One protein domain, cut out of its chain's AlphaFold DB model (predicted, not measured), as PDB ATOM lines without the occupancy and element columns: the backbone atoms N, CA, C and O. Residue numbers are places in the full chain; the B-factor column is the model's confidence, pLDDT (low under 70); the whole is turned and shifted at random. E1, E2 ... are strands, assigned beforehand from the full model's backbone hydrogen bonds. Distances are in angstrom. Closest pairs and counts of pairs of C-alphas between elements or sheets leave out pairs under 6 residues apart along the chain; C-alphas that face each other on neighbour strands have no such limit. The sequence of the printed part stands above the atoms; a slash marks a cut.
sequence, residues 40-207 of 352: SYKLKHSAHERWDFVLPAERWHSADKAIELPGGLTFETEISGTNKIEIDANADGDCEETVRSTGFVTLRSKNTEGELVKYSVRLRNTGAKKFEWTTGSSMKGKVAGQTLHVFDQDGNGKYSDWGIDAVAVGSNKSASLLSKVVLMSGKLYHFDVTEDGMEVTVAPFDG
ATOM      1  N   SER A  40      67.861  -3.262 -20.569       97.50
ATOM      2  CA  SER A  40      66.994  -4.208 -21.266       97.50
ATOM      3  C   SER A  40      67.348  -5.653 -20.917       97.50
ATOM      4  O   SER A  40      68.515  -6.008 -20.730       97.50
ATOM      5  N   TYR A  41      66.327  -6.493 -20.814       98.25
ATOM      6  CA  TYR A  41      66.428  -7.900 -20.456       98.25
ATOM      7  C   TYR A  41      65.556  -8.710 -21.401       98.25
ATOM      8  O   TYR A  41      64.391  -8.385 -21.616       98.25
ATOM      9  N   LYS A  42      66.103  -9.807 -21.925       98.19
ATOM     10  CA  LYS A  42      65.338 -10.735 -22.754       98.19
ATOM     11  C   LYS A  42      64.489 -11.663 -21.889       98.19
ATOM     12  O   LYS A  42      64.984 -12.265 -20.929       98.19
ATOM     13  N   LEU A  43      63.232 -11.813 -22.271       98.00
ATOM     14  CA  LEU A  43      62.318 -12.832 -21.782       98.00
ATOM     15  C   LEU A  43      62.190 -13.948 -22.825       98.00
ATOM     16  O   LEU A  43      62.636 -13.830 -23.965       98.00
ATOM     17  N   LYS A  44      61.622 -15.079 -22.413       96.25
ATOM     18  CA  LYS A  44      61.326 -16.211 -23.290       96.25
ATOM     19  C   LYS A  44      59.951 -16.761 -22.967       96.25
ATOM     20  O   LYS A  44      59.582 -16.831 -21.793       96.25
ATOM     21  N   HIS A  45      59.246 -17.233 -23.989       94.75
ATOM     22  CA  HIS A  45      57.998 -17.958 -23.796       94.75
ATOM     23  C   HIS A  45      58.205 -19.146 -22.841       94.75
ATOM     24  O   HIS A  45      59.105 -19.973 -23.017       94.75
ATOM     25  N   SER A  46      57.341 -19.241 -21.837       96.12
ATOM     26  CA  SER A  46      57.295 -20.321 -20.857       96.12
ATOM     27  C   SER A  46      55.867 -20.843 -20.768       96.12
ATOM     28  O   SER A  46      54.977 -20.125 -20.323       96.12
ATOM     29  N   ALA A  47      55.676 -22.103 -21.147       96.56
ATOM     30  CA  ALA A  47      54.446 -22.854 -20.922       96.56
ATOM     31  C   ALA A  47      54.306 -23.241 -19.440       96.56
ATOM     32  O   ALA A  47      55.308 -23.572 -18.796       96.56
ATOM     33  N   HIS A  48      53.077 -23.239 -18.917       96.31
ATOM     34  CA  HIS A  48      52.761 -23.647 -17.544       96.31
ATOM     35  C   HIS A  48      51.678 -24.729 -17.533       96.31
ATOM     36  O   HIS A  48      50.512 -24.449 -17.263       96.31
ATOM     37  N   GLU A  49      52.071 -25.981 -17.786       93.31
ATOM     38  CA  GLU A  49      51.163 -27.143 -17.712       93.31
ATOM     39  C   GLU A  49      50.469 -27.245 -16.347       93.31
ATOM     40  O   GLU A  49      49.279 -27.540 -16.245       93.31
ATOM     41  N   ARG A  50      51.221 -26.945 -15.282       93.69
ATOM     42  CA  ARG A  50      50.680 -26.737 -13.944       93.69
ATOM     43  C   ARG A  50      50.540 -25.245 -13.682       93.69
ATOM     44  O   ARG A  50      51.534 -24.521 -13.605       93.69
ATOM     45  N   TRP A  51      49.302 -24.808 -13.486       94.31
ATOM     46  CA  TRP A  51      49.009 -23.417 -13.188       94.31
ATOM     47  C   TRP A  51      49.027 -23.143 -11.690       94.31
ATOM     48  O   TRP A  51      48.108 -23.519 -10.966       94.31
ATOM     49  N   ASP A  52      50.065 -22.447 -11.242       92.44
ATOM     50  CA  ASP A  52      50.223 -22.070  -9.837       92.44
ATOM     51  C   ASP A  52      50.088 -20.553  -9.619       92.44
ATOM     52  O   ASP A  52      50.447 -20.087  -8.545       92.44
ATOM     53  N   PHE A  53      49.632 -19.771 -10.608       95.69
ATOM     54  CA  PHE A  53      49.516 -18.309 -10.497       95.69
ATOM     55  C   PHE A  53      48.100 -17.852 -10.129       95.69
ATOM     56  O   PHE A  53      47.105 -18.469 -10.510       95.69
ATOM     57  N   VAL A  54      48.009 -16.724  -9.427       95.19
ATOM     58  CA  VAL A  54      46.759 -15.990  -9.196       95.19
ATOM     59  C   VAL A  54      46.833 -14.705 -10.007       95.19
ATOM     60  O   VAL A  54      47.576 -13.794  -9.642       95.19
ATOM     61  N   LEU A  55      46.090 -14.652 -11.111       96.81
ATOM     62  CA  LEU A  55      46.028 -13.468 -11.960       96.81
ATOM     63  C   LEU A  55      44.914 -12.508 -11.504       96.81
ATOM     64  O   LEU A  55      43.866 -12.971 -11.035       96.81
ATOM     65  N   PRO A  56      45.121 -11.185 -11.605       95.94
ATOM     66  CA  PRO A  56      44.125 -10.197 -11.215       95.94
ATOM     67  C   PRO A  56      43.029 -10.046 -12.260       95.94
ATOM     68  O   PRO A  56      43.317  -9.779 -13.417       95.94
ATOM     69  N   ALA A  57      41.765 -10.138 -11.841       88.38
ATOM     70  CA  ALA A  57      40.618 -10.018 -12.749       88.38
ATOM     71  C   ALA A  57      40.727 -10.937 -13.992       88.38
ATOM     72  O   ALA A  57      40.374 -10.536 -15.099       88.38
ATOM     73  N   GLU A  58      41.213 -12.169 -13.780       92.38
ATOM     74  CA  GLU A  58      41.468 -13.168 -14.826       92.38
ATOM     75  C   GLU A  58      40.283 -13.307 -15.793       92.38
ATOM     76  O   GLU A  58      39.148 -13.589 -15.381       92.38
ATOM     77  N   ARG A  59      40.564 -13.143 -17.090       91.06
ATOM     78  CA  ARG A  59      39.573 -13.246 -18.160       91.06
ATOM     79  C   ARG A  59      39.603 -14.632 -18.783       91.06
ATOM     80  O   ARG A  59      40.651 -15.255 -18.935       91.06
ATOM     81  N   TRP A  60      38.409 -15.110 -19.100       94.06
ATOM     82  CA  TRP A  60      38.181 -16.381 -19.762       94.06
ATOM     83  C   TRP A  60      37.354 -16.111 -21.014       94.06
ATOM     84  O   TRP A  60      36.363 -15.381 -20.966       94.06
ATOM     85  N   HIS A  61      37.787 -16.690 -22.121       94.44
ATOM     86  CA  HIS A  61      37.243 -16.496 -23.456       94.44
ATOM     87  C   HIS A  61      36.479 -17.748 -23.863       94.44
ATOM     88  O   HIS A  61      36.822 -18.850 -23.441       94.44
ATOM     89  N   SER A  62      35.438 -17.599 -24.679       94.38
ATOM     90  CA  SER A  62      34.743 -18.763 -25.231       94.38
ATOM     91  C   SER A  62      35.707 -19.584 -26.089       94.38
ATOM     92  O   SER A  62      36.447 -19.013 -26.884       94.38
ATOM     93  N   ALA A  63      35.682 -20.906 -25.933       95.06
ATOM     94  CA  ALA A  63      36.335 -21.859 -26.835       95.06
ATOM     95  C   ALA A  63      35.287 -22.563 -27.719       95.06
ATOM     96  O   ALA A  63      35.396 -23.753 -27.996       95.06
ATOM     97  N   ASP A  64      34.190 -21.872 -28.039       91.25
ATOM     98  CA  ASP A  64      33.161 -22.390 -28.938       91.25
ATOM     99  C   ASP A  64      33.590 -22.135 -30.382       91.25
ATOM    100  O   ASP A  64      33.816 -20.987 -30.763       91.25
ATOM    101  N   LYS A  65      33.662 -23.207 -31.176       91.81
ATOM    102  CA  LYS A  65      34.093 -23.256 -32.586       91.81
ATOM    103  C   LYS A  65      35.565 -22.950 -32.843       91.81
ATOM    104  O   LYS A  65      36.134 -23.591 -33.719       91.81
ATOM    105  N   ALA A  66      36.173 -22.019 -32.116       93.75
ATOM    106  CA  ALA A  66      37.588 -21.725 -32.269       93.75
ATOM    107  C   ALA A  66      38.220 -21.088 -31.028       93.75
ATOM    108  O   ALA A  66      37.548 -20.494 -30.181       93.75
ATOM    109  N   ILE A  67      39.548 -21.170 -30.977       93.25
ATOM    110  CA  ILE A  67      40.411 -20.303 -30.180       93.25
ATOM    111  C   ILE A  67      41.070 -19.314 -31.139       93.25
ATOM    112  O   ILE A  67      41.819 -19.705 -32.035       93.25
ATOM    113  N   GLU A  68      40.780 -18.033 -30.943       89.69
ATOM    114  CA  GLU A  68      41.336 -16.941 -31.739       89.69
ATOM    115  C   GLU A  68      42.519 -16.324 -30.996       89.69
ATOM    116  O   GLU A  68      42.403 -15.895 -29.849       89.69
ATOM    117  N   LEU A  69      43.661 -16.321 -31.668       81.50
ATOM    118  CA  LEU A  69      44.932 -15.788 -31.219       81.50
ATOM    119  C   LEU A  69      45.320 -14.558 -32.072       81.50
ATOM    120  O   LEU A  69      44.705 -14.279 -33.109       81.50
ATOM    121  N   PRO A  70      46.360 -13.806 -31.675       66.31
ATOM    122  CA  PRO A  70      46.790 -12.599 -32.374       66.31
ATOM    123  C   PRO A  70      47.215 -12.895 -33.808       66.31
ATOM    124  O   PRO A  70      47.643 -14.001 -34.140       66.31
ATOM    125  N   GLY A  71      47.153 -11.873 -34.663       67.06
ATOM    126  CA  GLY A  71      47.541 -11.996 -36.070       67.06
ATOM    127  C   GLY A  71      46.521 -12.746 -36.931       67.06
ATOM    128  O   GLY A  71      46.839 -13.103 -38.062       67.06
ATOM    129  N   GLY A  72      45.309 -12.980 -36.409       74.75
ATOM    130  CA  GLY A  72      44.253 -13.729 -37.096       74.75
ATOM    131  C   GLY A  72      44.490 -15.239 -37.097       74.75
ATOM    132  O   GLY A  72      43.954 -15.935 -37.956       74.75
ATOM    133  N   LEU A  73      45.322 -15.738 -36.174       84.50
ATOM    134  CA  LEU A  73      45.549 -17.168 -36.011       84.50
ATOM    135  C   LEU A  73      44.330 -17.792 -35.335       84.50
ATOM    136  O   LEU A  73      44.010 -17.466 -34.194       84.50
ATOM    137  N   THR A  74      43.682 -18.712 -36.032       90.50
ATOM    138  CA  THR A  74      42.491 -19.403 -35.546       90.50
ATOM    139  C   THR A  74      42.801 -20.883 -35.420       90.50
ATOM    140  O   THR A  74      43.350 -21.480 -36.342       90.50
ATOM    141  N   PHE A  75      42.449 -21.458 -34.276       94.12
ATOM    142  CA  PHE A  75      42.593 -22.879 -33.979       94.12
ATOM    143  C   PHE A  75      41.190 -23.445 -33.814       94.12
ATOM    144  O   PHE A  75      40.483 -23.067 -32.874       94.12
ATOM    145  N   GLU A  76      40.754 -24.270 -34.762       96.38
ATOM    146  CA  GLU A  76      39.398 -24.813 -34.753       96.38
ATOM    147  C   GLU A  76      39.181 -25.716 -33.536       96.38
ATOM    148  O   GLU A  76      40.101 -26.353 -33.017       96.38
ATOM    149  N   THR A  77      37.946 -25.734 -33.040       96.75
ATOM    150  CA  THR A  77      37.572 -26.563 -31.898       96.75
ATOM    151  C   THR A  77      36.246 -27.261 -32.126       96.75
ATOM    152  O   THR A  77      35.253 -26.625 -32.493       96.75
ATOM    153  N   GLU A  78      36.181 -28.533 -31.755       96.25
ATOM    154  CA  GLU A  78      34.957 -29.320 -31.760       96.25
ATOM    155  C   GLU A  78      34.595 -29.781 -30.348       96.25
ATOM    156  O   GLU A  78      35.340 -30.488 -29.670       96.25
ATOM    157  N   ILE A  79      33.407 -29.401 -29.879       94.06
ATOM    158  CA  ILE A  79      32.909 -29.828 -28.569       94.06
ATOM    159  C   ILE A  79      32.038 -31.070 -28.743       94.06
ATOM    160  O   ILE A  79      30.901 -31.003 -29.222       94.06
ATOM    161  N   SER A  80      32.545 -32.212 -28.283       88.62
ATOM    162  CA  SER A  80      31.848 -33.494 -28.326       88.62
ATOM    163  C   SER A  80      31.363 -33.933 -26.931       88.62
ATOM    164  O   SER A  80      32.008 -33.751 -25.898       88.62
ATOM    165  N   GLY A  81      30.158 -34.509 -26.860       86.75
ATOM    166  CA  GLY A  81      29.553 -34.915 -25.584       86.75
ATOM    167  C   GLY A  81      29.239 -33.739 -24.645       86.75
ATOM    168  O   GLY A  81      28.785 -32.689 -25.090       86.75
ATOM    169  N   THR A  82      29.402 -33.932 -23.332       89.44
ATOM    170  CA  THR A  82      29.123 -32.897 -22.314       89.44
ATOM    171  C   THR A  82      30.380 -32.226 -21.770       89.44
ATOM    172  O   THR A  82      30.289 -31.096 -21.289       89.44
ATOM    173  N   ASN A  83      31.529 -32.905 -21.838       93.44
ATOM    174  CA  ASN A  83      32.756 -32.525 -21.142       93.44
ATOM    175  C   ASN A  83      34.044 -32.790 -21.940       93.44
ATOM    176  O   ASN A  83      35.105 -32.913 -21.323       93.44
ATOM    177  N   LYS A  84      33.974 -32.900 -23.270       95.75
ATOM    178  CA  LYS A  84      35.136 -33.096 -24.143       95.75
ATOM    179  C   LYS A  84      35.199 -31.978 -25.193       95.75
ATOM    180  O   LYS A  84      34.164 -31.576 -25.718       95.75
ATOM    181  N   ILE A  85      36.406 -31.491 -25.453       96.75
ATOM    182  CA  ILE A  85      36.742 -30.586 -26.557       96.75
ATOM    183  C   ILE A  85      37.938 -31.171 -27.312       96.75
ATOM    184  O   ILE A  85      38.872 -31.672 -26.683       96.75
ATOM    185  N   GLU A  86      37.856 -31.160 -28.634       97.31
ATOM    186  CA  GLU A  86      38.923 -31.474 -29.583       97.31
ATOM    187  C   GLU A  86      39.392 -30.167 -30.220       97.31
ATOM    188  O   GLU A  86      38.580 -29.267 -30.431       97.31
ATOM    189  N   ILE A  87      40.697 -30.024 -30.430       97.44
ATOM    190  CA  ILE A  87      41.331 -28.769 -30.839       97.44
ATOM    191  C   ILE A  87      42.318 -29.076 -31.959       97.44
ATOM    192  O   ILE A  87      43.189 -29.934 -31.800       97.44
ATOM    193  N   ASP A  88      42.208 -28.341 -33.057       96.38
ATOM    194  CA  ASP A  88      43.253 -28.245 -34.070       96.38
ATOM    195  C   ASP A  88      44.366 -27.365 -33.495       96.38
ATOM    196  O   ASP A  88      44.311 -26.142 -33.555       96.38
ATOM    197  N   ALA A  89      45.343 -27.975 -32.821       94.88
ATOM    198  CA  ALA A  89      46.375 -27.238 -32.094       94.88
ATOM    199  C   ALA A  89      47.556 -26.797 -32.972       94.88
ATOM    200  O   ALA A  89      48.400 -26.025 -32.504       94.88
ATOM    201  N   ASN A  90      47.657 -27.295 -34.203       93.50
ATOM    202  CA  ASN A  90      48.740 -26.988 -35.140       93.50
ATOM    203  C   ASN A  90      48.264 -26.188 -36.377       93.50
ATOM    204  O   ASN A  90      49.100 -25.842 -37.218       93.50
ATOM    205  N   ALA A  91      46.972 -25.848 -36.430       89.75
ATOM    206  CA  ALA A  91      46.299 -25.134 -37.508       89.75
ATOM    207  C   ALA A  91      46.380 -25.866 -38.864       89.75
ATOM    208  O   ALA A  91      46.599 -25.223 -39.897       89.75
ATOM    209  N   ASP A  92      46.276 -27.199 -38.866       89.56
ATOM    210  CA  ASP A  92      46.284 -28.022 -40.085       89.56
ATOM    211  C   ASP A  92      44.888 -28.427 -40.590       89.56
ATOM    212  O   ASP A  92      44.776 -28.977 -41.690       89.56
ATOM    213  N   GLY A  93      43.835 -28.062 -39.852       89.44
ATOM    214  CA  GLY A  93      42.439 -28.357 -40.160       89.44
ATOM    215  C   GLY A  93      41.892 -29.615 -39.483       89.44
ATOM    216  O   GLY A  93      40.692 -29.864 -39.597       89.44
ATOM    217  N   ASP A  94      42.717 -30.387 -38.768       91.75
ATOM    218  CA  ASP A  94      42.289 -31.597 -38.071       91.75
ATOM    219  C   ASP A  94      42.294 -31.399 -36.540       91.75
ATOM    220  O   ASP A  94      43.299 -31.098 -35.895       91.75
ATOM    221  N   CYS A  95      41.135 -31.603 -35.906       93.44
ATOM    222  CA  CYS A  95      40.995 -31.482 -34.453       93.44
ATOM    223  C   CYS A  95      41.480 -32.750 -33.722       93.44
ATOM    224  O   CYS A  95      40.698 -33.659 -33.439       93.44
ATOM    225  N   GLU A  96      42.768 -32.803 -33.375       93.12
ATOM    226  CA  GLU A  96      43.397 -33.989 -32.769       93.12
ATOM    227  C   GLU A  96      43.610 -33.885 -31.246       93.12
ATOM    228  O   GLU A  96      43.520 -34.886 -30.520       93.12
ATOM    229  N   GLU A  97      43.869 -32.683 -30.722       96.50
ATOM    230  CA  GLU A  97      44.193 -32.500 -29.305       96.50
ATOM    231  C   GLU A  97      42.931 -32.537 -28.445       96.50
ATOM    232  O   GLU A  97      42.046 -31.691 -28.550       96.50
ATOM    233  N   THR A  98      42.840 -33.520 -27.549       96.69
ATOM    234  CA  THR A  98      41.641 -33.747 -26.732       96.69
ATOM    235  C   THR A  98      41.824 -33.269 -25.294       96.69
ATOM    236  O   THR A  98      42.673 -33.768 -24.557       96.69
ATOM    237  N   VAL A  99      40.902 -32.428 -24.820       96.31
ATOM    238  CA  VAL A  99      40.781 -32.045 -23.406       96.31
ATOM    239  C   VAL A  99      39.450 -32.517 -22.819       96.31
ATOM    240  O   VAL A  99      38.383 -32.365 -23.412       96.31
ATOM    241  N   ARG A 100      39.500 -33.078 -21.600       94.62
ATOM    242  CA  ARG A 100      38.312 -33.487 -20.833       94.62
ATOM    243  C   ARG A 100      38.162 -32.661 -19.566       94.62
ATOM    244  O   ARG A 100      38.981 -32.759 -18.662       94.62
ATOM    245  N   SER A 101      37.050 -31.941 -19.451       92.56
ATOM    246  CA  SER A 101      36.693 -31.048 -18.334       92.56
ATOM    247  C   SER A 101      37.660 -29.881 -18.104       92.56
ATOM    248  O   SER A 101      37.242 -28.740 -18.190       92.56
ATOM    249  N   THR A 102      38.937 -30.116 -17.828       95.12
ATOM    250  CA  THR A 102      39.961 -29.072 -17.683       95.12
ATOM    251  C   THR A 102      41.258 -29.558 -18.298       95.12
ATOM    252  O   THR A 102      41.569 -30.742 -18.185       95.12
ATOM    253  N   GLY A 103      42.038 -28.670 -18.901       95.81
ATOM    254  CA  GLY A 103      43.292 -29.080 -19.519       95.81
ATOM    255  C   GLY A 103      44.178 -27.925 -19.931       95.81
ATOM    256  O   GLY A 103      43.916 -26.763 -19.619       95.81
ATOM    257  N   PHE A 104      45.243 -28.294 -20.622       96.94
ATOM    258  CA  PHE A 104      46.290 -27.412 -21.094       96.94
ATOM    259  C   PHE A 104      46.680 -27.861 -22.499       96.94
ATOM    260  O   PHE A 104      46.855 -29.059 -22.715       96.94
ATOM    261  N   VAL A 105      46.815 -26.917 -23.427       96.94
ATOM    262  CA  VAL A 105      47.227 -27.186 -24.811       96.94
ATOM    263  C   VAL A 105      48.214 -26.112 -25.252       96.94
ATOM    264  O   VAL A 105      48.049 -24.937 -24.929       96.94
ATOM    265  N   THR A 106      49.252 -26.505 -25.992       95.69
ATOM    266  CA  THR A 106      50.143 -25.557 -26.673       95.69
ATOM    267  C   THR A 106      49.767 -25.480 -28.143       95.69
ATOM    268  O   THR A 106      50.054 -26.401 -28.901       95.69
ATOM    269  N   LEU A 107      49.202 -24.340 -28.520       94.06
ATOM    270  CA  LEU A 107      48.867 -23.957 -29.878       94.06
ATOM    271  C   LEU A 107      50.135 -23.555 -30.631       94.06
ATOM    272  O   LEU A 107      51.040 -22.914 -30.076       94.06
ATOM    273  N   ARG A 108      50.227 -23.977 -31.889       92.38
ATOM    274  CA  ARG A 108      51.395 -23.788 -32.744       92.38
ATOM    275  C   ARG A 108      50.929 -23.413 -34.134       92.38
ATOM    276  O   ARG A 108      50.206 -24.169 -34.754       92.38
ATOM    277  N   SER A 109      51.388 -22.288 -34.650       88.75
ATOM    278  CA  SER A 109      51.150 -21.940 -36.049       88.75
ATOM    279  C   SER A 109      52.306 -21.107 -36.580       88.75
ATOM    280  O   SER A 109      53.190 -20.707 -35.820       88.75
ATOM    281  N   LYS A 110      52.346 -20.882 -37.889       86.19
ATOM    282  CA  LYS A 110      53.294 -19.949 -38.496       86.19
ATOM    283  C   LYS A 110      52.629 -18.587 -38.645       86.19
ATOM    284  O   LYS A 110      51.502 -18.514 -39.122       86.19
ATOM    285  N   ASN A 111      53.320 -17.519 -38.259       78.06
ATOM    286  CA  ASN A 111      52.860 -16.164 -38.564       78.06
ATOM    287  C   ASN A 111      52.970 -15.873 -40.076       78.06
ATOM    288  O   ASN A 111      53.447 -16.696 -40.863       78.06
ATOM    289  N   THR A 112      52.566 -14.670 -40.484       79.50
ATOM    290  CA  THR A 112      52.655 -14.192 -41.876       79.50
ATOM    291  C   THR A 112      54.077 -14.197 -42.445       79.50
ATOM    292  O   THR A 112      54.248 -14.207 -43.660       79.50
ATOM    293  N   GLU A 113      55.095 -14.209 -41.584       82.50
ATOM    294  CA  GLU A 113      56.517 -14.246 -41.943       82.50
ATOM    295  C   GLU A 113      57.081 -15.681 -41.982       82.50
ATOM    296  O   GLU A 113      58.242 -15.897 -42.322       82.50
ATOM    297  N   GLY A 114      56.255 -16.690 -41.679       83.38
ATOM    298  CA  GLY A 114      56.643 -18.099 -41.664       83.38
ATOM    299  C   GLY A 114      57.319 -18.558 -40.367       83.38
ATOM    300  O   GLY A 114      57.730 -19.722 -40.278       83.38
ATOM    301  N   GLU A 115      57.423 -17.688 -39.363       84.12
ATOM    302  CA  GLU A 115      58.009 -18.003 -38.065       84.12
ATOM    303  C   GLU A 115      57.029 -18.774 -37.185       84.12
ATOM    304  O   GLU A 115      55.837 -18.474 -37.129       84.12
ATOM    305  N   LEU A 116      57.542 -19.771 -36.464       86.19
ATOM    306  CA  LEU A 116      56.734 -20.584 -35.565       86.19
ATOM    307  C   LEU A 116      56.343 -19.786 -34.315       86.19
ATOM    308  O   LEU A 116      57.167 -19.560 -33.427       86.19
ATOM    309  N   VAL A 117      55.059 -19.476 -34.202       84.44
ATOM    310  CA  VAL A 117      54.426 -18.934 -33.004       84.44
ATOM    311  C   VAL A 117      53.986 -20.090 -32.113       84.44
ATOM    312  O   VAL A 117      53.421 -21.082 -32.576       84.44
ATOM    313  N   LYS A 118      54.261 -19.966 -30.813       89.88
ATOM    314  CA  LYS A 118      53.763 -20.878 -29.782       89.88
ATOM    315  C   LYS A 118      52.988 -20.077 -28.757       89.88
ATOM    316  O   LYS A 118      53.500 -19.079 -28.257       89.88
ATOM    317  N   TYR A 119      51.813 -20.569 -28.407       92.25
ATOM    318  CA  TYR A 119      50.985 -19.975 -27.374       92.25
ATOM    319  C   TYR A 119      50.324 -21.089 -26.584       92.25
ATOM    320  O   TYR A 119      49.793 -22.032 -27.160       92.25
ATOM    321  N   SER A 120      50.394 -21.036 -25.260       95.38
ATOM    322  CA  SER A 120      49.774 -22.074 -24.443       95.38
ATOM    323  C   SER A 120      48.491 -21.567 -23.823       95.38
ATOM    324  O   SER A 120      48.461 -20.451 -23.316       95.38
ATOM    325  N   VAL A 121      47.457 -22.399 -23.817       96.25
ATOM    326  CA  VAL A 121      46.148 -22.087 -23.246       96.25
ATOM    327  C   VAL A 121      45.800 -23.055 -22.128       96.25
ATOM    328  O   VAL A 121      46.179 -24.228 -22.141       96.25
ATOM    329  N   ARG A 122      45.043 -22.558 -21.153       97.00
ATOM    330  CA  ARG A 122      44.320 -23.375 -20.176       97.00
ATOM    331  C   ARG A 122      42.861 -23.419 -20.564       97.00
ATOM    332  O   ARG A 122      42.302 -22.399 -20.940       97.00
ATOM    333  N   LEU A 123      42.249 -24.581 -20.403       97.00
ATOM    334  CA  LEU A 123      40.863 -24.839 -20.770       97.00
ATOM    335  C   LEU A 123      40.069 -25.286 -19.550       97.00
ATOM    336  O   LEU A 123      40.562 -26.061 -18.723       97.00
ATOM    337  N   ARG A 124      38.815 -24.844 -19.466       95.69
ATOM    338  CA  ARG A 124      37.855 -25.326 -18.470       95.69
ATOM    339  C   ARG A 124      36.473 -25.520 -19.073       95.69
ATOM    340  O   ARG A 124      36.016 -24.726 -19.885       95.69
ATOM    341  N   ASN A 125      35.783 -26.545 -18.608       94.94
ATOM    342  CA  ASN A 125      34.382 -26.786 -18.873       94.94
ATOM    343  C   ASN A 125      33.551 -25.996 -17.858       94.94
ATOM    344  O   ASN A 125      33.738 -26.134 -16.648       94.94
ATOM    345  N   THR A 126      32.631 -25.174 -18.352       91.50
ATOM    346  CA  THR A 126      31.733 -24.356 -17.524       91.50
ATOM    347  C   THR A 126      30.284 -24.828 -17.579       91.50
ATOM    348  O   THR A 126      29.402 -24.230 -16.961       91.50
ATOM    349  N   GLY A 127      30.022 -25.931 -18.278       87.25
ATOM    350  CA  GLY A 127      28.705 -26.531 -18.399       87.25
ATOM    351  C   GLY A 127      28.603 -27.495 -19.575       87.25
ATOM    352  O   GLY A 127      29.566 -27.756 -20.299       87.25
ATOM    353  N   ALA A 128      27.392 -28.013 -19.789       86.69
ATOM    354  CA  ALA A 128      27.108 -28.900 -20.909       86.69
ATOM    355  C   ALA A 128      27.451 -28.205 -22.234       86.69
ATOM    356  O   ALA A 128      26.829 -27.203 -22.585       86.69
ATOM    357  N   LYS A 129      28.440 -28.757 -22.946       87.31
ATOM    358  CA  LYS A 129      28.958 -28.228 -24.214       87.31
ATOM    359  C   LYS A 129      29.509 -26.797 -24.133       87.31
ATOM    360  O   LYS A 129      29.446 -26.061 -25.110       87.31
ATOM    361  N   LYS A 130      30.023 -26.385 -22.972       94.12
ATOM    362  CA  LYS A 130      30.633 -25.065 -22.793       94.12
ATOM    363  C   LYS A 130      32.058 -25.210 -22.305       94.12
ATOM    364  O   LYS A 130      32.286 -25.736 -21.213       94.12
ATOM    365  N   PHE A 131      32.987 -24.730 -23.117       96.38
ATOM    366  CA  PHE A 131      34.389 -24.606 -22.768       96.38
ATOM    367  C   PHE A 131      34.817 -23.152 -22.872       96.38
ATOM    368  O   PHE A 131      34.364 -22.408 -23.738       96.38
ATOM    369  N   GLU A 132      35.697 -22.773 -21.962       96.81
ATOM    370  CA  GLU A 132      36.374 -21.492 -21.972       96.81
ATOM    371  C   GLU A 132      37.879 -21.717 -21.937       96.81
ATOM    372  O   GLU A 132      38.350 -22.708 -21.364       96.81
ATOM    373  N   TRP A 133      38.624 -20.773 -22.498       96.44
ATOM    374  CA  TRP A 133      40.075 -20.754 -22.475       96.44
ATOM    375  C   TRP A 133      40.621 -19.454 -21.882       96.44
ATOM    376  O   TRP A 133      39.930 -18.444 -21.782       96.44
ATOM    377  N   THR A 134      41.871 -19.495 -21.445       95.81
ATOM    378  CA  THR A 134      42.650 -18.329 -21.013       95.81
ATOM    379  C   THR A 134      44.135 -18.632 -21.209       95.81
ATOM    380  O   THR A 134      44.502 -19.777 -21.508       95.81
ATOM    381  N   THR A 135      45.005 -17.647 -21.004       95.31
ATOM    382  CA  THR A 135      46.450 -17.836 -21.123       95.31
ATOM    383  C   THR A 135      46.970 -18.938 -20.195       95.31
ATOM    384  O   THR A 135      46.626 -19.035 -19.011       95.31
ATOM    385  N   GLY A 136      47.794 -19.818 -20.754       96.38
ATOM    386  CA  GLY A 136      48.539 -20.887 -20.089       96.38
ATOM    387  C   GLY A 136      50.053 -20.702 -20.188       96.38
ATOM    388  O   GLY A 136      50.817 -21.576 -19.776       96.38
ATOM    389  N   SER A 137      50.510 -19.574 -20.723       95.50
ATOM    390  CA  SER A 137      51.924 -19.236 -20.871       95.50
ATOM    391  C   SER A 137      52.244 -17.866 -20.282       95.50
ATOM    392  O   SER A 137      51.366 -17.094 -19.920       95.50
ATOM    393  N   SER A 138      53.533 -17.576 -20.149       97.06
ATOM    394  CA  SER A 138      54.040 -16.242 -19.824       97.06
ATOM    395  C   SER A 138      55.338 -15.988 -20.569       97.06
ATOM    396  O   SER A 138      56.117 -16.930 -20.754       97.06
ATOM    397  N   MET A 139      55.674 -14.730 -20.815       97.50
ATOM    398  CA  MET A 139      57.051 -14.344 -21.099       97.50
ATOM    399  C   MET A 139      57.839 -14.280 -19.793       97.50
ATOM    400  O   MET A 139      57.483 -13.561 -18.862       97.50
ATOM    401  N   LYS A 140      58.887 -15.099 -19.683       97.81
ATOM    402  CA  LYS A 140      59.634 -15.333 -18.443       97.81
ATOM    403  C   LYS A 140      61.108 -14.984 -18.595       97.81
ATOM    404  O   LYS A 140      61.748 -15.390 -19.562       97.81
ATOM    405  N   GLY A 141      61.688 -14.339 -17.587       97.94
ATOM    406  CA  GLY A 141      63.120 -14.030 -17.573       97.94
ATOM    407  C   GLY A 141      63.648 -13.605 -16.209       97.94
ATOM    408  O   GLY A 141      62.926 -13.613 -15.212       97.94
ATOM    409  N   LYS A 142      64.942 -13.276 -16.156       97.94
ATOM    410  CA  LYS A 142      65.597 -12.697 -14.977       97.94
ATOM    411  C   LYS A 142      65.811 -11.205 -15.210       97.94
ATOM    412  O   LYS A 142      66.561 -10.839 -16.105       97.94
ATOM    413  N   VAL A 143      65.188 -10.376 -14.381       96.94
ATOM    414  CA  VAL A 143      65.185  -8.912 -14.497       96.94
ATOM    415  C   VAL A 143      65.603  -8.342 -13.153       96.94
ATOM    416  O   VAL A 143      65.018  -8.689 -12.128       96.94
ATOM    417  N   ALA A 144      66.681  -7.555 -13.129       92.75
ATOM    418  CA  ALA A 144      67.249  -6.997 -11.894       92.75
ATOM    419  C   ALA A 144      67.411  -8.035 -10.747       92.75
ATOM    420  O   ALA A 144      67.180  -7.745  -9.573       92.75
ATOM    421  N   GLY A 145      67.786  -9.277 -11.087       92.38
ATOM    422  CA  GLY A 145      67.992 -10.383 -10.138       92.38
ATOM    423  C   GLY A 145      66.728 -11.154  -9.721       92.38
ATOM    424  O   GLY A 145      66.844 -12.236  -9.143       92.38
ATOM    425  N   GLN A 146      65.532 -10.675 -10.062       97.06
ATOM    426  CA  GLN A 146      64.262 -11.351  -9.782       97.06
ATOM    427  C   GLN A 146      63.770 -12.133 -11.003       97.06
ATOM    428  O   GLN A 146      64.092 -11.806 -12.143       97.06
ATOM    429  N   THR A 147      63.015 -13.211 -10.778       97.31
ATOM    430  CA  THR A 147      62.261 -13.845 -11.872       97.31
ATOM    431  C   THR A 147      61.075 -12.953 -12.212       97.31
ATOM    432  O   THR A 147      60.359 -12.546 -11.307       97.31
ATOM    433  N   LEU A 148      60.860 -12.673 -13.489       97.56
ATOM    434  CA  LEU A 148      59.692 -11.960 -13.989       97.56
ATOM    435  C   LEU A 148      58.852 -12.910 -14.845       97.56
ATOM    436  O   LEU A 148      59.417 -13.720 -15.585       97.56
ATOM    437  N   HIS A 149      57.533 -12.787 -14.748       98.25
ATOM    438  CA  HIS A 149      56.564 -13.361 -15.673       98.25
ATOM    439  C   HIS A 149      55.629 -12.252 -16.162       98.25
ATOM    440  O   HIS A 149      55.046 -11.570 -15.324       98.25
ATOM    441  N   VAL A 150      55.475 -12.100 -17.476       98.19
ATOM    442  CA  VAL A 150      54.467 -11.235 -18.108       98.19
ATOM    443  C   VAL A 150      53.441 -12.128 -18.797       98.19
ATOM    444  O   VAL A 150      53.818 -13.076 -19.491       98.19
ATOM    445  N   PHE A 151      52.163 -11.870 -18.562       97.50
ATOM    446  CA  PHE A 151      51.048 -12.666 -19.059       97.50
ATOM    447  C   PHE A 151      50.152 -11.785 -19.922       97.50
ATOM    448  O   PHE A 151      49.668 -10.769 -19.432       97.50
ATOM    449  N   ASP A 152      49.913 -12.232 -21.147       95.50
ATOM    450  CA  ASP A 152      48.839 -11.749 -22.013       95.50
ATOM    451  C   ASP A 152      47.505 -12.220 -21.417       95.50
ATOM    452  O   ASP A 152      47.158 -13.401 -21.505       95.50
ATOM    453  N   GLN A 153      46.834 -11.345 -20.672       92.44
ATOM    454  CA  GLN A 153      45.685 -11.740 -19.852       92.44
ATOM    455  C   GLN A 153      44.365 -11.664 -20.617       92.44
ATOM    456  O   GLN A 153      43.423 -12.386 -20.277       92.44
ATOM    457  N   ASP A 154      44.273 -10.774 -21.600       92.19
ATOM    458  CA  ASP A 154      43.087 -10.639 -22.439       92.19
ATOM    459  C   ASP A 154      43.156 -11.480 -23.721       92.19
ATOM    460  O   ASP A 154      42.202 -11.469 -24.500       92.19
ATOM    461  N   GLY A 155      44.241 -12.238 -23.906       90.00
ATOM    462  CA  GLY A 155      44.392 -13.200 -24.989       90.00
ATOM    463  C   GLY A 155      44.601 -12.546 -26.350       90.00
ATOM    464  O   GLY A 155      44.487 -13.231 -27.367       90.00
ATOM    465  N   ASN A 156      44.866 -11.237 -26.392       88.75
ATOM    466  CA  ASN A 156      45.092 -10.512 -27.634       88.75
ATOM    467  C   ASN A 156      46.542 -10.650 -28.137       88.75
ATOM    468  O   ASN A 156      46.845 -10.194 -29.243       88.75
ATOM    469  N   GLY A 157      47.410 -11.268 -27.313       86.56
ATOM    470  CA  GLY A 157      48.824 -11.623 -27.500       86.56
ATOM    471  C   GLY A 157      49.778 -10.498 -27.828       86.56
ATOM    472  O   GLY A 157      50.894 -10.750 -28.288       86.56
ATOM    473  N   LYS A 158      49.370  -9.283 -27.487       91.12
ATOM    474  CA  LYS A 158      50.286  -8.278 -26.986       91.12
ATOM    475  C   LYS A 158      50.535  -8.551 -25.504       91.12
ATOM    476  O   LYS A 158      49.709  -9.115 -24.803       91.12
ATOM    477  N   TYR A 159      51.730  -8.204 -25.052       94.94
ATOM    478  CA  TYR A 159      52.152  -8.322 -23.653       94.94
ATOM    479  C   TYR A 159      52.410  -6.945 -23.033       94.94
ATOM    480  O   TYR A 159      53.120  -6.838 -22.032       94.94
ATOM    481  N   SER A 160      51.910  -5.892 -23.682       96.19
ATOM    482  CA  SER A 160      52.164  -4.486 -23.375       96.19
ATOM    483  C   SER A 160      50.884  -3.706 -23.065       96.19
ATOM    484  O   SER A 160      50.908  -2.474 -23.096       96.19
ATOM    485  N   ASP A 161      49.772  -4.389 -22.772       96.00
ATOM    486  CA  ASP A 161      48.507  -3.731 -22.454       96.00
ATOM    487  C   ASP A 161      48.440  -3.370 -20.966       96.00
ATOM    488  O   ASP A 161      48.031  -4.142 -20.091       96.00
ATOM    489  N   TRP A 162      48.899  -2.152 -20.671       96.81
ATOM    490  CA  TRP A 162      48.965  -1.588 -19.325       96.81
ATOM    491  C   TRP A 162      47.600  -1.598 -18.630       96.81
ATOM    492  O   TRP A 162      46.583  -1.214 -19.204       96.81
ATOM    493  N   GLY A 163      47.569  -2.057 -17.377       95.75
ATOM    494  CA  GLY A 163      46.325  -2.177 -16.618       95.75
ATOM    495  C   GLY A 163      45.376  -3.288 -17.094       95.75
ATOM    496  O   GLY A 163      44.277  -3.402 -16.550       95.75
ATOM    497  N   ILE A 164      45.770  -4.106 -18.077       95.31
ATOM    498  CA  ILE A 164      44.967  -5.215 -18.614       95.31
ATOM    499  C   ILE A 164      45.717  -6.537 -18.477       95.31
ATOM    500  O   ILE A 164      45.191  -7.465 -17.855       95.31
ATOM    501  N   ASP A 165      46.935  -6.598 -19.012       97.19
ATOM    502  CA  ASP A 165      47.843  -7.733 -18.872       97.19
ATOM    503  C   ASP A 165      48.268  -7.928 -17.421       97.19
ATOM    504  O   ASP A 165      47.900  -7.149 -16.540       97.19
ATOM    505  N   ALA A 166      49.038  -8.975 -17.134       97.88
ATOM    506  CA  ALA A 166      49.502  -9.237 -15.777       97.88
ATOM    507  C   ALA A 166      51.018  -9.403 -15.687       97.88
ATOM    508  O   ALA A 166      51.679  -9.897 -16.600       97.88
ATOM    509  N   VAL A 167      51.572  -9.044 -14.530       97.94
ATOM    510  CA  VAL A 167      52.986  -9.242 -14.211       97.94
ATOM    511  C   VAL A 167      53.146  -9.877 -12.833       97.94
ATOM    512  O   VAL A 167      52.551  -9.447 -11.847       97.94
ATOM    513  N   ALA A 168      53.967 -10.924 -12.749       97.38
ATOM    514  CA  ALA A 168      54.387 -11.524 -11.486       97.38
ATOM    515  C   ALA A 168      55.898 -11.377 -11.307       97.38
ATOM    516  O   ALA A 168      56.688 -11.669 -12.211       97.38
ATOM    517  N   VAL A 169      56.296 -10.952 -10.109       95.75
ATOM    518  CA  VAL A 169      57.685 -10.648  -9.764       95.75
ATOM    519  C   VAL A 169      58.167 -11.559  -8.635       95.75
ATOM    520  O   VAL A 169      57.513 -11.737  -7.607       95.75
ATOM    521  N   GLY A 170      59.368 -12.100  -8.804       92.88
ATOM    522  CA  GLY A 170      60.053 -12.933  -7.827       92.88
ATOM    523  C   GLY A 170      59.476 -14.344  -7.739       92.88
ATOM    524  O   GLY A 170      59.231 -15.006  -8.746       92.88
ATOM    525  N   SER A 171      59.336 -14.842  -6.511       87.00
ATOM    526  CA  SER A 171      58.731 -16.145  -6.214       87.00
ATOM    527  C   SER A 171      57.238 -16.058  -5.897       87.00
ATOM    528  O   SER A 171      56.605 -17.101  -5.712       87.00
ATOM    529  N   ASN A 172      56.680 -14.843  -5.817       82.69
ATOM    530  CA  ASN A 172      55.265 -14.666  -5.541       82.69
ATOM    531  C   ASN A 172      54.448 -15.183  -6.727       82.69
ATOM    532  O   ASN A 172      54.765 -14.940  -7.890       82.69
ATOM    533  N   LYS A 173      53.411 -15.947  -6.408       89.25
ATOM    534  CA  LYS A 173      52.499 -16.533  -7.383       89.25
ATOM    535  C   LYS A 173      51.323 -15.625  -7.714       89.25
ATOM    536  O   LYS A 173      50.642 -15.863  -8.705       89.25
ATOM    537  N   SER A 174      51.107 -14.585  -6.921       95.06
ATOM    538  CA  SER A 174      50.093 -13.575  -7.191       95.06
ATOM    539  C   SER A 174      50.668 -12.484  -8.082       95.06
ATOM    540  O   SER A 174      51.671 -11.860  -7.731       95.06
ATOM    541  N   ALA A 175      50.038 -12.282  -9.234       97.38
ATOM    542  CA  ALA A 175      50.383 -11.227 -10.173       97.38
ATOM    543  C   ALA A 175      49.638  -9.924  -9.830       97.38
ATOM    544  O   ALA A 175      48.573  -9.951  -9.207       97.38
ATOM    545  N   SER A 176      50.198  -8.788 -10.238       97.62
ATOM    546  CA  SER A 176      49.469  -7.524 -10.400       97.62
ATOM    547  C   SER A 176      49.061  -7.348 -11.857       97.62
ATOM    548  O   SER A 176      49.485  -8.132 -12.711       97.62
ATOM    549  N   LEU A 177      48.242  -6.332 -12.148       98.06
ATOM    550  CA  LEU A 177      48.087  -5.920 -13.537       98.06
ATOM    551  C   LEU A 177      49.444  -5.411 -14.038       98.06
ATOM    552  O   LEU A 177      50.290  -4.973 -13.245       98.06
ATOM    553  N   LEU A 178      49.661  -5.514 -15.342       98.25
ATOM    554  CA  LEU A 178      50.844  -5.018 -16.008       98.25
ATOM    555  C   LEU A 178      50.949  -3.525 -15.728       98.25
ATOM    556  O   LEU A 178      49.989  -2.775 -15.905       98.25
ATOM    557  N   SER A 179      52.119  -3.117 -15.250       98.06
ATOM    558  CA  SER A 179      52.307  -1.793 -14.690       98.06
ATOM    559  C   SER A 179      53.560  -1.118 -15.217       98.06
ATOM    560  O   SER A 179      54.617  -1.745 -15.282       98.06
ATOM    561  N   LYS A 180      53.457   0.188 -15.496       97.81
ATOM    562  CA  LYS A 180      54.600   1.045 -15.851       97.81
ATOM    563  C   LYS A 180      55.618   1.213 -14.718       97.81
ATOM    564  O   LYS A 180      56.720   1.709 -14.956       97.81
ATOM    565  N   VAL A 181      55.270   0.815 -13.490       98.19
ATOM    566  CA  VAL A 181      56.183   0.785 -12.346       98.19
ATOM    567  C   VAL A 181      56.058  -0.557 -11.636       98.19
ATOM    568  O   VAL A 181      54.974  -0.955 -11.227       98.19
ATOM    569  N   VAL A 182      57.174  -1.251 -11.431       97.50
ATOM    570  CA  VAL A 182      57.191  -2.546 -10.735       97.50
ATOM    571  C   VAL A 182      58.074  -2.501  -9.497       97.50
ATOM    572  O   VAL A 182      59.108  -1.833  -9.459       97.50
ATOM    573  N   LEU A 183      57.691  -3.266  -8.477       95.81
ATOM    574  CA  LEU A 183      58.491  -3.450  -7.273       95.81
ATOM    575  C   LEU A 183      59.356  -4.708  -7.400       95.81
ATOM    576  O   LEU A 183      58.852  -5.828  -7.389       95.81
ATOM    577  N   MET A 184      60.676  -4.536  -7.447       94.88
ATOM    578  CA  MET A 184      61.646  -5.631  -7.495       94.88
ATOM    579  C   MET A 184      62.633  -5.503  -6.341       94.88
ATOM    580  O   MET A 184      63.285  -4.476  -6.172       94.88
ATOM    581  N   SER A 185      62.772  -6.558  -5.531       91.25
ATOM    582  CA  SER A 185      63.702  -6.580  -4.386       91.25
ATOM    583  C   SER A 185      63.533  -5.381  -3.430       91.25
ATOM    584  O   SER A 185      64.515  -4.848  -2.918       91.25
ATOM    585  N   GLY A 186      62.288  -4.937  -3.212       90.94
ATOM    586  CA  GLY A 186      61.960  -3.815  -2.322       90.94
ATOM    587  C   GLY A 186      62.249  -2.422  -2.891       90.94
ATOM    588  O   GLY A 186      62.192  -1.454  -2.141       90.94
ATOM    589  N   LYS A 187      62.567  -2.305  -4.186       95.38
ATOM    590  CA  LYS A 187      62.789  -1.029  -4.878       95.38
ATOM    591  C   LYS A 187      61.846  -0.898  -6.068       95.38
ATOM    592  O   LYS A 187      61.547  -1.898  -6.721       95.38
ATOM    593  N   LEU A 188      61.393   0.322  -6.331       97.88
ATOM    594  CA  LEU A 188      60.549   0.634  -7.478       97.88
ATOM    595  C   LEU A 188      61.406   0.889  -8.718       97.88
ATOM    596  O   LEU A 188      62.489   1.477  -8.640       97.88
ATOM    597  N   TYR A 189      60.905   0.431  -9.854       97.88
ATOM    598  CA  TYR A 189      61.521   0.609 -11.158       97.88
ATOM    599  C   TYR A 189      60.465   1.051 -12.157       97.88
ATOM    600  O   TYR A 189      59.392   0.453 -12.190       97.88
ATOM    601  N   HIS A 190      60.800   2.016 -13.011       98.06
ATOM    602  CA  HIS A 190      60.116   2.154 -14.287       98.06
ATOM    603  C   HIS A 190      60.225   0.847 -15.070       98.06
ATOM    604  O   HIS A 190      61.253   0.163 -15.011       98.06
ATOM    605  N   PHE A 191      59.161   0.502 -15.780       98.06
ATOM    606  CA  PHE A 191      59.021  -0.760 -16.480       98.06
ATOM    607  C   PHE A 191      58.354  -0.545 -17.835       98.06
ATOM    608  O   PHE A 191      57.357   0.162 -17.949       98.06
ATOM    609  N   ASP A 192      58.927  -1.170 -18.856       97.94
ATOM    610  CA  ASP A 192      58.434  -1.186 -20.227       97.94
ATOM    611  C   ASP A 192      58.644  -2.587 -20.796       97.94
ATOM    612  O   ASP A 192      59.599  -3.275 -20.418       97.94
ATOM    613  N   VAL A 193      57.763  -3.010 -21.690       97.94
ATOM    614  CA  VAL A 193      57.791  -4.329 -22.319       97.94
ATOM    615  C   VAL A 193      57.409  -4.181 -23.786       97.94
ATOM    616  O   VAL A 193      56.527  -3.391 -24.121       97.94
ATOM    617  N   THR A 194      58.108  -4.895 -24.665       96.81
ATOM    618  CA  THR A 194      57.789  -4.924 -26.097       96.81
ATOM    619  C   THR A 194      56.433  -5.588 -26.340       96.81
ATOM    620  O   THR A 194      56.001  -6.406 -25.531       96.81
ATOM    621  N   GLU A 195      55.758  -5.273 -27.454       93.75
ATOM    622  CA  GLU A 195      54.435  -5.859 -27.751       93.75
ATOM    623  C   GLU A 195      54.473  -7.399 -27.751       93.75
ATOM    624  O   GLU A 195      53.572  -8.036 -27.221       93.75
ATOM    625  N   ASP A 196      55.549  -8.010 -28.256       91.75
ATOM    626  CA  ASP A 196      55.756  -9.467 -28.255       91.75
ATOM    627  C   ASP A 196      56.151 -10.053 -26.883       91.75
ATOM    628  O   ASP A 196      56.337 -11.263 -26.745       91.75
ATOM    629  N   GLY A 197      56.346  -9.200 -25.874       94.88
ATOM    630  CA  GLY A 197      56.768  -9.552 -24.526       94.88
ATOM    631  C   GLY A 197      58.173 -10.145 -24.407       94.88
ATOM    632  O   GLY A 197      58.544 -10.606 -23.327       94.88
ATOM    633  N   MET A 198      58.972 -10.177 -25.477       95.56
ATOM    634  CA  MET A 198      60.288 -10.827 -25.476       95.56
ATOM    635  C   MET A 198      61.402  -9.957 -24.895       95.56
ATOM    636  O   MET A 198      62.487 -10.465 -24.592       95.56
ATOM    637  N   GLU A 199      61.170  -8.664 -24.706       98.00
ATOM    638  CA  GLU A 199      62.117  -7.762 -24.071       98.00
ATOM    639  C   GLU A 199      61.418  -6.835 -23.084       98.00
ATOM    640  O   GLU A 199      60.336  -6.316 -23.339       98.00
ATOM    641  N   VAL A 200      62.068  -6.619 -21.942       98.25
ATOM    642  CA  VAL A 200      61.653  -5.615 -20.963       98.25
ATOM    643  C   VAL A 200      62.786  -4.654 -20.691       98.25
ATOM    644  O   VAL A 200      63.944  -5.067 -20.630       98.25
ATOM    645  N   THR A 201      62.455  -3.392 -20.459       98.31
ATOM    646  CA  THR A 201      63.413  -2.358 -20.071       98.31
ATOM    647  C   THR A 201      63.033  -1.806 -18.707       98.31
ATOM    648  O   THR A 201      61.871  -1.493 -18.460       98.31
ATOM    649  N   VAL A 202      64.014  -1.706 -17.805       98.00
ATOM    650  CA  VAL A 202      63.800  -1.171 -16.453       98.00
ATOM    651  C   VAL A 202      64.850  -0.142 -16.062       98.00
ATOM    652  O   VAL A 202      66.037  -0.310 -16.353       98.00
ATOM    653  N   ALA A 203      64.426   0.885 -15.332       97.56
ATOM    654  CA  ALA A 203      65.291   1.874 -14.689       97.56
ATOM    655  C   ALA A 203      64.783   2.163 -13.270       97.56
ATOM    656  O   ALA A 203      63.597   1.961 -13.019       97.56
ATOM    657  N   PRO A 204      65.638   2.580 -12.317       96.81
ATOM    658  CA  PRO A 204      65.173   2.997 -10.996       96.81
ATOM    659  C   PRO A 204      64.076   4.059 -11.107       96.81
ATOM    660  O   PRO A 204      64.207   4.979 -11.904       96.81
ATOM    661  N   PHE A 205      63.014   3.911 -10.320       97.00
ATOM    662  CA  PHE A 205      61.979   4.932 -10.194       97.00
ATOM    663  C   PHE A 205      62.473   6.042  -9.261       97.00
ATOM    664  O   PHE A 205      62.968   5.746  -8.169       97.00
ATOM    665  N   ASP A 206      62.343   7.295  -9.686       95.38
ATOM    666  CA  ASP A 206      62.793   8.489  -8.961       95.38
ATOM    667  C   ASP A 206      61.653   9.453  -8.588       95.38
ATOM    668  O   ASP A 206      61.902  10.486  -7.964       95.38
ATOM    669  N   GLY A 207      60.407   9.097  -8.909       96.00
ATOM    670  CA  GLY A 207      59.223   9.855  -8.515       96.00
ATOM    671  C   GLY A 207      58.885   9.750  -7.023       96.00
ATOM    672  O   GLY A 207      59.439   8.941  -6.273       96.00
TER     673      GLY A 207
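What this domain is: This is residues 40 to 207 of the 352 residues of an uncharacterized protein of Planctomycetes bacterium (UniProt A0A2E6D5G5). Look for two lobes of strands set end to end: in one, the sheet E1 E15 E14 E13 and the sheet E2 E10 E11 E12 lie face to face with their strands crossed; in the other, the curled sheet E3 E4 E5 E6 covers the strongly twisted sheet E7 E8 E9. Between the lobes, E9 runs on into E10, nearly straight, at 16 degrees. The printed part has 168 residues with fifteen named strands, E1 to E15 in order along the chain, and no named helix; the class is all strand, and the four sheets, in the orders just named, are all antiparallel. The whole is compact, with a radius of gyration of the C-alphas of 16.8 A, yet elongated, spanning 56 by 35 by 21 A.

Where its parts are: Start at C-alpha 40, at (66.994, -4.208, -21.266), where E1 takes residues 40 to 42; E2, residues 44 to 47, follows. After residues 48 to 65 come E3, residues 66 to 69; E4, residues 73 to 80, 22.7 A long; E5, residues 84 to 87; and E6, residues 97 to 100. Next find E7, residues 102 to 110, 26.3 A, and E8, residues 116 to 127, the longest at 33.4 A, from C-alpha 116 at (56.734, -20.584, -35.565). E9 is residues 130 to 135, 17.5 A; E10 residues 137 to 143, 18.0 A; E11 residues 146 to 151, 16.2 A; and E12 residues 166 to 169. Then read E13, residues 181 to 184; E14, residues 187 to 193, 18.4 A; and E15, residues 199 to 204, 17.2 A, ending at C-alpha 204, (65.173, 2.997, -10.996).

How they stand to each other: Begin with edge strand E1, which has N 41 and O 200 of E15 at 2.8 A. In the same strongly twisted sheet, N 192 of E14 and O 201 of E15 are 3.0 A apart, and N 182 of E13 and O 189 of E14 are 2.9 A apart. E1 runs on into E2 at 42 degrees, and there N 46 and O 138 of E10 are 2.8 A apart; further across that sheet, look at N 148 and O 141, 2.8 A, for E11 and E10, and N 151 and O 166, 2.8 A, for E11 and E12. These two sheets are face to face, their strands at 42 degrees; for instance, the closest C-alphas of E1 and E10, those of Tyr 41 and Val 143, are 6.2 A apart. The sheet E2 E10 E11 E12 is also face to face with E7 E8 E9, at 59 degrees, in a stack of sheets, that is, sheets face to face in turn; the closest C-alphas of E8 and E10, those of Ser 120 and Ser 137, are 5.0 A apart. In E7 E8 E9, find N 107 and O 119 at 2.7 A and N 122 and O 134 at 2.9 A. In the curled sheet, find N 67 and O 75, 2.8 A; N 78 and O 86, 2.8 A; and N 87 and O 97, 2.9 A. Its E4 is staggered, pairing with E3 over residues 73 to 76 and with E5 over 77 to 80. The closest C-alphas of E4 and E7 are those of Leu 73 and Ser 109, 7.4 A apart. E3 E4 E5 E6, E7 E8 E9, E10 E11 E12 and E13 E14 E15 are meanders, each strand the antiparallel neighbour of the one before.

The domain as a whole: The C-alphas farthest apart, those of Gly 81 and Asp 206, are 57.1 A apart. The printed part has no cut. The links E2 to E3, E11 to E12 and E12 to E13 are long; on the first, residues 61 to 62 pair with residues 132 to 133 of E9, antiparallel. The mean pLDDT of the printed part is 93.6, and residues 70 to 71 are under 70.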